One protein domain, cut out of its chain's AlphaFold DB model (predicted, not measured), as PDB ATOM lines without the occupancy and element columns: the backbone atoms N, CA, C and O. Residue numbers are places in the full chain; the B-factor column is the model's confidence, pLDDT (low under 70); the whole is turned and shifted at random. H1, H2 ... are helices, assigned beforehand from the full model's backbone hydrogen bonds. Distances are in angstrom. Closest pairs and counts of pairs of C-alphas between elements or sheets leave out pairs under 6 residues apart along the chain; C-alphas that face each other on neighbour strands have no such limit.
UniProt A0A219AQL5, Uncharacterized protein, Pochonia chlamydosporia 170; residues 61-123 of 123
ATOM      1  N   PHE A  61      17.336  67.569 212.831       97.44
ATOM      2  CA  PHE A  61      18.362  67.456 213.863       97.44
ATOM      3  C   PHE A  61      19.633  66.791 213.308       97.44
ATOM      4  O   PHE A  61      19.564  65.784 212.592       97.44
ATOM      5  N   HIS A  62      20.799  67.324 213.658       97.62
ATOM      6  CA  HIS A  62      22.126  66.859 213.257       97.62
ATOM      7  C   HIS A  62      23.085  66.830 214.462       97.62
ATOM      8  O   HIS A  62      22.798  67.341 215.539       97.62
ATOM      9  N   GLY A  63      24.275  66.246 214.299       94.44
ATOM     10  CA  GLY A  63      25.299  66.210 215.350       94.44
ATOM     11  C   GLY A  63      25.799  67.584 215.795       94.44
ATOM     12  O   GLY A  63      26.357  67.709 216.882       94.44
ATOM     13  N   TRP A  64      25.574  68.624 214.989       94.81
ATOM     14  CA  TRP A  64      25.875  70.002 215.372       94.81
ATOM     15  C   TRP A  64      24.984  70.473 216.530       94.81
ATOM     16  O   TRP A  64      25.486  71.114 217.451       94.81
ATOM     17  N   ASP A  65      23.710  70.075 216.559       94.62
ATOM     18  CA  ASP A  65      22.771  70.428 217.631       94.62
ATOM     19  C   ASP A  65      23.238  69.919 219.007       94.62
ATOM     20  O   ASP A  65      23.022  70.563 220.030       94.62
ATOM     21  N   LEU A  66      23.981  68.808 219.051       92.00
ATOM     22  CA  LEU A  66      24.543  68.285 220.302       92.00
ATOM     23  C   LEU A  66      25.544  69.242 220.968       92.00
ATOM     24  O   LEU A  66      25.699  69.193 222.185       92.00
ATOM     25  N   GLY A  67      26.249  70.066 220.187       86.56
ATOM     26  CA  GLY A  67      27.287  70.971 220.690       86.56
ATOM     27  C   GLY A  67      26.917  72.453 220.657       86.56
ATOM     28  O   GLY A  67      27.553  73.238 221.357       86.56
ATOM     29  N   PHE A  68      25.920  72.830 219.851       89.44
ATOM     30  CA  PHE A  68      25.611  74.227 219.533       89.44
ATOM     31  C   PHE A  68      24.185  74.664 219.890       89.44
ATOM     32  O   PHE A  68      23.829  75.812 219.632       89.44
ATOM     33  N   GLU A  69      23.371  73.800 220.502       88.06
ATOM     34  CA  GLU A  69      22.113  74.243 221.109       88.06
ATOM     35  C   GLU A  69      22.373  75.265 222.233       88.06
ATOM     36  O   GLU A  69      23.247  75.071 223.079       88.06
ATOM     37  N   GLU A  70      21.572  76.337 222.270       86.88
ATOM     38  CA  GLU A  70      21.621  77.361 223.328       86.88
ATOM     39  C   GLU A  70      21.376  76.746 224.715       86.88
ATOM     40  O   GLU A  70      22.076  77.026 225.689       86.88
ATOM     41  N   GLU A  71      20.399  75.847 224.787       90.12
ATOM     42  CA  GLU A  71      20.071  75.080 225.977       90.12
ATOM     43  C   GLU A  71      20.687  73.678 225.892       90.12
ATOM     44  O   GLU A  71      20.173  72.788 225.213       90.12
ATOM     45  N   MET A  72      21.770  73.464 226.636       90.25
ATOM     46  CA  MET A  72      22.535  72.217 226.620       90.25
ATOM     47  C   MET A  72      21.713  70.997 227.083       90.25
ATOM     48  O   MET A  72      21.439  70.819 228.270       90.25
ATOM     49  N   ARG A  73      21.390  70.091 226.150       93.38
ATOM     50  CA  ARG A  73      20.652  68.833 226.410       93.38
ATOM     51  C   ARG A  73      21.513  67.564 226.395       93.38
ATOM     52  O   ARG A  73      20.980  66.463 226.546       93.38
ATOM     53  N   LEU A  74      22.840  67.690 226.281       92.12
ATOM     54  CA  LEU A  74      23.789  66.561 226.353       92.12
ATOM     55  C   LEU A  74      23.597  65.617 227.559       92.12
ATOM     56  O   LEU A  74      23.774  64.408 227.373       92.12
ATOM     57  N   PRO A  75      23.211  66.084 228.766       91.44
ATOM     58  CA  PRO A  75      22.917  65.176 229.875       91.44
ATOM     59  C   PRO A  75      21.781  64.192 229.561       91.44
ATOM     60  O   PRO A  75      21.873  63.021 229.920       91.44
ATOM     61  N   GLY A  76      20.747  64.635 228.837       93.25
ATOM     62  CA  GLY A  76      19.642  63.778 228.407       93.25
ATOM     63  C   GLY A  76      20.093  62.714 227.407       93.25
ATOM     64  O   GLY A  76      19.815  61.533 227.599       93.25
ATOM     65  N   TRP A  77      20.891  63.102 226.406       94.56
ATOM     66  CA  TRP A  77      21.504  62.150 225.472       94.56
ATOM     67  C   TRP A  77      22.374  61.120 226.194       94.56
ATOM     68  O   TRP A  77      22.264  59.923 225.942       94.56
ATOM     69  N   THR A  78      23.189  61.571 227.149       91.94
ATOM     70  CA  THR A  78      24.052  60.699 227.955       91.94
ATOM     71  C   THR A  78      23.230  59.717 228.792       91.94
ATOM     72  O   THR A  78      23.583  58.540 228.872       91.94
ATOM     73  N   ALA A  79      22.109  60.159 229.370       90.94
ATOM     74  CA  ALA A  79      21.197  59.294 230.112       90.94
ATOM     75  C   ALA A  79      20.582  58.197 229.221       90.94
ATOM     76  O   ALA A  79      20.551  57.038 229.635       90.94
ATOM     77  N   LEU A  80      20.157  58.526 227.994       93.50
ATOM     78  CA  LEU A  80      19.613  57.538 227.050       93.50
ATOM     79  C   LEU A  80      20.672  56.546 226.569       93.50
ATOM     80  O   LEU A  80      20.431  55.342 226.570       93.50
ATOM     81  N   LEU A  81      21.862  57.031 226.216       92.62
ATOM     82  CA  LEU A  81      22.999  56.192 225.835       92.62
ATOM     83  C   LEU A  81      23.359  55.224 226.976       92.62
ATOM     84  O   LEU A  81      23.491  54.018 226.775       92.62
ATOM     85  N   ARG A  82      23.438  55.730 228.211       90.38
ATOM     86  CA  ARG A  82      23.711  54.912 229.397       90.38
ATOM     87  C   ARG A  82      22.639  53.840 229.595       90.38
ATOM     88  O   ARG A  82      22.994  52.686 229.811       90.38
ATOM     89  N   ARG A  83      21.359  54.204 229.477       90.88
ATOM     90  CA  ARG A  83      20.242  53.258 229.590       90.88
ATOM     91  C   ARG A  83      20.285  52.198 228.491       90.88
ATOM     92  O   ARG A  83      20.093  51.025 228.786       90.88
ATOM     93  N   LYS A  84      20.614  52.590 227.255       90.75
ATOM     94  CA  LYS A  84      20.785  51.670 226.127       90.75
ATOM     95  C   LYS A  84      21.836  50.598 226.435       90.75
ATOM     96  O   LYS A  84      21.518  49.422 226.354       90.75
ATOM     97  N   TRP A  85      23.068  50.976 226.788       89.25
ATOM     98  CA  TRP A  85      24.175  50.007 226.921       89.25
ATOM     99  C   TRP A  85      24.321  49.350 228.289       89.25
ATOM    100  O   TRP A  85      24.992  48.324 228.394       89.25
ATOM    101  N   TYR A  86      23.756  49.939 229.340       88.62
ATOM    102  CA  TYR A  86      23.931  49.443 230.704       88.62
ATOM    103  C   TYR A  86      22.623  49.100 231.419       88.62
ATOM    104  O   TYR A  86      22.686  48.597 232.539       88.62
ATOM    105  N   GLY A  87      21.471  49.356 230.795       87.12
ATOM    106  CA  GLY A  87      20.165  49.236 231.432       87.12
ATOM    107  C   GLY A  87      19.873  50.360 232.429       87.12
ATOM    108  O   GLY A  87      20.713  51.219 232.726       87.12
ATOM    109  N   ASP A  88      18.645  50.364 232.929       78.69
ATOM    110  CA  ASP A  88      18.238  51.106 234.118       78.69
ATOM    111  C   ASP A  88      18.552  50.320 235.411       78.69
ATOM    112  O   ASP A  88      19.193  49.267 235.383       78.69
ATOM    113  N   ASP A  89      18.096  50.818 236.565       71.06
ATOM    114  CA  ASP A  89      18.296  50.147 237.860       71.06
ATOM    115  C   ASP A  89      17.585  48.776 237.944       71.06
ATOM    116  O   ASP A  89      17.903  47.970 238.819       71.06
ATOM    117  N   SER A  90      16.654  48.485 237.024       70.94
ATOM    118  CA  SER A  90      16.004  47.178 236.862       70.94
ATOM    119  C   SER A  90      16.739  46.249 235.883       70.94
ATOM    120  O   SER A  90      16.349  45.094 235.721       70.94
ATOM    121  N   GLY A  91      17.807  46.733 235.237       67.94
ATOM    122  CA  GLY A  91      18.536  46.024 234.186       67.94
ATOM    123  C   GLY A  91      17.857  46.080 232.813       67.94
ATOM    124  O   GLY A  91      18.285  45.378 231.897       67.94
ATOM    125  N   THR A  92      16.822  46.906 232.644       70.88
ATOM    126  CA  THR A  92      16.056  47.020 231.397       70.88
ATOM    127  C   THR A  92      16.584  48.182 230.555       70.88
ATOM    128  O   THR A  92      16.733  49.302 231.036       70.88
ATOM    129  N   ALA A  93      16.857  47.944 229.270       79.38
ATOM    130  CA  ALA A  93      17.318  48.969 228.324       79.38
ATOM    131  C   ALA A  93      16.157  49.656 227.571       79.38
ATOM    132  O   ALA A  93      16.283  49.985 226.391       79.38
ATOM    133  N   SER A  94      14.996  49.827 228.213       84.88
ATOM    134  CA  SER A  94      13.809  50.384 227.560       84.88
ATOM    135  C   SER A  94      13.926  51.902 227.392       84.88
ATOM    136  O   SER A  94      14.146  52.658 228.341       84.88
ATOM    137  N   ILE A  95      13.777  52.352 226.150       91.62
ATOM    138  CA  ILE A  95      13.738  53.764 225.768       91.62
ATOM    139  C   ILE A  95      12.458  53.958 224.967       91.62
ATOM    140  O   ILE A  95      12.208  53.204 224.023       91.62
ATOM    141  N   SER A  96      11.632  54.918 225.371       92.88
ATOM    142  CA  SER A  96      10.345  55.173 224.727       92.88
ATOM    143  C   SER A  96      10.432  56.288 223.681       92.88
ATOM    144  O   SER A  96      11.456  56.956 223.532       92.88
ATOM    145  N   ALA A  97       9.348  56.508 222.933       93.88
ATOM    146  CA  ALA A  97       9.263  57.647 222.023       93.88
ATOM    147  C   ALA A  97       9.285  58.980 222.794       93.88
ATOM    148  O   ALA A  97       9.919  59.934 222.356       93.88
ATOM    149  N   GLU A  98       8.673  59.029 223.977       95.81
ATOM    150  CA  GLU A  98       8.623  60.213 224.840       95.81
ATOM    151  C   GLU A  98      10.014  60.622 225.346       95.81
ATOM    152  O   GLU A  98      10.309  61.815 225.439       95.81
ATOM    153  N   ASP A  99      10.888  59.645 225.621       95.56
ATOM    154  CA  ASP A  99      12.297  59.893 225.945       95.56
ATOM    155  C   ASP A  99      13.004  60.640 224.798       95.56
ATOM    156  O   ASP A  99      13.738  61.604 225.031       95.56
ATOM    157  N   PHE A 100      12.768  60.223 223.548       96.44
ATOM    158  CA  PHE A 100      13.306  60.916 222.378       96.44
ATOM    159  C   PHE A 100      12.629  62.264 222.156       96.44
ATOM    160  O   PHE A 100      13.309  63.220 221.799       96.44
ATOM    161  N   ASP A 101      11.328  62.391 222.398       97.31
ATOM    162  CA  ASP A 101      10.586  63.641 222.218       97.31
ATOM    163  C   ASP A 101      11.038  64.740 223.171       97.31
ATOM    164  O   ASP A 101      11.071  65.908 222.778       97.31
ATOM    165  N   ALA A 102      11.497  64.378 224.371       96.88
ATOM    166  CA  ALA A 102      12.115  65.321 225.296       96.88
ATOM    167  C   ALA A 102      13.352  66.023 224.695       96.88
ATOM    168  O   ALA A 102      13.644  67.167 225.061       96.88
ATOM    169  N   LEU A 103      14.051  65.369 223.758       96.38
ATOM    170  CA  LEU A 103      15.273  65.860 223.111       96.38
ATOM    171  C   LEU A 103      15.012  66.359 221.680       96.38
ATOM    172  O   LEU A 103      15.480  67.425 221.297       96.38
ATOM    173  N   LEU A 104      14.207  65.635 220.909       96.62
ATOM    174  CA  LEU A 104      13.948  65.831 219.480       96.62
ATOM    175  C   LEU A 104      12.553  66.399 219.190       96.62
ATOM    176  O   LEU A 104      12.129  66.414 218.038       96.62
ATOM    177  N   GLY A 105      11.792  66.836 220.199       96.38
ATOM    178  CA  GLY A 105      10.391  67.244 220.016       96.38
ATOM    179  C   GLY A 105      10.175  68.422 219.057       96.38
ATOM    180  O   GLY A 105       9.064  68.633 218.586       96.38
ATOM    181  N   HIS A 106      11.236  69.167 218.743       95.62
ATOM    182  CA  HIS A 106      11.223  70.284 217.800       95.62
ATOM    183  C   HIS A 106      11.559  69.874 216.352       95.62
ATOM    184  O   HIS A 106      11.320  70.651 215.438       95.62
ATOM    185  N   SER A 107      12.128  68.684 216.135       97.12
ATOM    186  CA  SER A 107      12.620  68.235 214.829       97.12
ATOM    187  C   SER A 107      11.687  67.204 214.204       97.12
ATOM    188  O   SER A 107      11.273  66.264 214.887       97.12
ATOM    189  N   VAL A 108      11.433  67.317 212.902       98.25
ATOM    190  CA  VAL A 108      10.666  66.326 212.117       98.25
ATOM    191  C   VAL A 108      11.565  65.332 211.382       98.25
ATOM    192  O   VAL A 108      11.092  64.310 210.894       98.25
ATOM    193  N   ALA A 109      12.867  65.600 211.326       98.38
ATOM    194  CA  ALA A 109      13.856  64.670 210.812       98.38
ATOM    195  C   ALA A 109      15.087  64.616 211.723       98.38
ATOM    196  O   ALA A 109      15.379  65.571 212.445       98.38
ATOM    197  N   VAL A 110      15.819  63.504 211.689       98.19
ATOM    198  CA  VAL A 110      17.038  63.308 212.485       98.19
ATOM    199  C   VAL A 110      18.116  62.589 211.679       98.19
ATOM    200  O   VAL A 110      17.848  61.633 210.952       98.19
ATOM    201  N   THR A 111      19.352  63.053 211.822       98.19
ATOM    202  CA  THR A 111      20.550  62.536 211.151       98.19
ATOM    203  C   THR A 111      21.683  62.339 212.169       98.19
ATOM    204  O   THR A 111      21.558  62.711 213.338       98.19
ATOM    205  N   ASP A 112      22.810  61.780 211.723       97.44
ATOM    206  CA  ASP A 112      24.072  61.771 212.476       97.44
ATOM    207  C   ASP A 112      24.013  60.974 213.800       97.44
ATOM    208  O   ASP A 112      23.381  59.917 213.859       97.44
ATOM    209  N   ALA A 113      24.713  61.407 214.856       94.88
ATOM    210  CA  ALA A 113      24.870  60.660 216.106       94.88
ATOM    211  C   ALA A 113      23.532  60.305 216.781       94.88
ATOM    212  O   ALA A 113      23.350  59.169 217.218       94.88
ATOM    213  N   ALA A 114      22.571  61.235 216.813       94.88
ATOM    214  CA  ALA A 114      21.262  61.008 217.430       94.88
ATOM    215  C   ALA A 114      20.467  59.879 216.751       94.88
ATOM    216  O   ALA A 114      19.799  59.105 217.430       94.88
ATOM    217  N   ALA A 115      20.568  59.745 215.424       96.06
ATOM    218  CA  ALA A 115      19.921  58.662 214.686       96.06
ATOM    219  C   ALA A 115      20.755  57.371 214.709       96.06
ATOM    220  O   ALA A 115      20.254  56.289 215.014       96.06
ATOM    221  N   SER A 116      22.043  57.475 214.378       95.44
ATOM    222  CA  SER A 116      22.919  56.315 214.184       95.44
ATOM    223  C   SER A 116      23.201  55.559 215.481       95.44
ATOM    224  O   SER A 116      23.226  54.331 215.464       95.44
ATOM    225  N   PHE A 117      23.340  56.244 216.620       93.50
ATOM    226  CA  PHE A 117      23.627  55.579 217.895       93.50
ATOM    227  C   PHE A 117      22.430  54.818 218.458       93.50
ATOM    228  O   PHE A 117      22.630  53.926 219.279       93.50
ATOM    229  N   PHE A 118      21.211  55.108 218.004       93.88
ATOM    230  CA  PHE A 118      19.975  54.471 218.470       93.88
ATOM    231  C   PHE A 118      19.276  53.631 217.389       93.88
ATOM    232  O   PHE A 118      18.193  53.111 217.631       93.88
ATOM    233  N   CYS A 119      19.899  53.422 216.221       92.19
ATOM    234  CA  CYS A 119      19.289  52.680 215.108       92.19
ATOM    235  C   CYS A 119      19.087  51.176 215.372       92.19
ATOM    236  O   CYS A 119      18.353  50.509 214.645       92.19
ATOM    237  N   ARG A 120      19.757  50.633 216.394       84.12
ATOM    238  CA  ARG A 120      19.668  49.237 216.840       84.12
ATOM    239  C   ARG A 120      19.581  49.164 218.361       84.12
ATOM    240  O   ARG A 120      19.867  50.155 219.041       84.12
ATOM    241  N   GLY A 121      19.222  47.988 218.874       74.81
ATOM    242  CA  GLY A 121      19.312  47.665 220.300       74.81
ATOM    243  C   GLY A 121      20.749  47.734 220.834       74.81
ATOM    244  O   GLY A 121      21.674  48.126 220.122       74.81
ATOM    245  N   ALA A 122      20.927  47.432 222.117       66.81
ATOM    246  CA  ALA A 122      22.245  47.135 222.668       66.81
ATOM    247  C   ALA A 122      22.465  45.623 222.581       66.81
ATOM    248  O   ALA A 122      22.011  44.879 223.446       66.81
ATOM    249  N   ASP A 123      23.068  45.195 221.480       55.28
ATOM    250  CA  ASP A 123      23.557  43.843 221.218       55.28
ATOM    251  C   ASP A 123      25.064  43.714 221.500       55.28
ATOM    252  O   ASP A 123      25.818  44.678 221.223       55.28
TER     253      ASP A 123
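AT A GLANCE: This is residues 61 to 123 of the 123 residues of an uncharacterized protein of Pochonia chlamydosporia 170 (UniProt A0A219AQL5). One longer helix, H2, runs along the long axis of a small, elongated body, and the shorter helix H3 folds back beside it. The short H4 lies to another side, the centres of H2, H3 and H4 making a triangle, while the short H1 is at the end where H2 begins, and there residues 67 to 72 stick out. The printed part has 63 residues with four named helices, in the order H1, H2, H3, H4, and no named strand; the class is all helix, though the helices hold under half of the residues, 30 of 63. The whole is compact, with a radius of gyration of the C-alphas of 11.8 A, and spans 33 by 21 by 18 A.

HOW THE PARTS SIT: Begin with H1, residues 65 to 68, and go on to H2, residues 74 to 86: the two are close but not clearly touching, and their closest C-alphas, those of Leu 66 and Leu 74, are 6.3 A apart. Next comes H3, residues 97 to 104, which forms a helical hairpin with H2. These two only just touch, with 3 pairs of C-alphas within 8 A, and H2 does so with residues 76 to 80 alone; the closest C-alphas are those of Gly 76 and Leu 103, 7.2 A apart. H2 and H3 run opposite ways at a steep tilt of 36 degrees, only just past shallow. H4, residues 112 to 116, is apart from H3. It is only just apart from H2, at 8.1 A between closest C-alphas, and only just apart from H1, at 8.5 A. H1 and H3 are apart. In the backbone of H2 and H4 you will find every O i to N i+4 pair within hydrogen-bond range, in H3 3 of 4; H1 is too short for such a pair, and its 1 pair of O i and N i+3 is not within range.

IN THESE COORDINATES: Find C-alpha 65 at (22.771, 70.428, 217.631), where H1 begins; it is 5.1 A long from first to last C-alpha. H2 starts at C-alpha 74, at (23.789, 66.561, 226.353), and runs 17.7 A to C-alpha 86. H3 covers 9.8 A from C-alpha 97 to C-alpha 104. H4, 5.8 A long, ends at C-alpha 116, at (22.919, 56.315, 214.184).

THE WHOLE: The two C-alphas farthest apart are those of Glu 70 and Asp 123, 33.6 A. The printed part has no cut and ends at residue 123, the chain's last. The link from H1 to H2 is tight, those from H2 to H3 and from H3 to H4 are short, and no link is long. Residues 67 to 72 stand free. The mean pLDDT of the printed part is 90.0; look for values under 70 at residue 91 and residues 122 to 123.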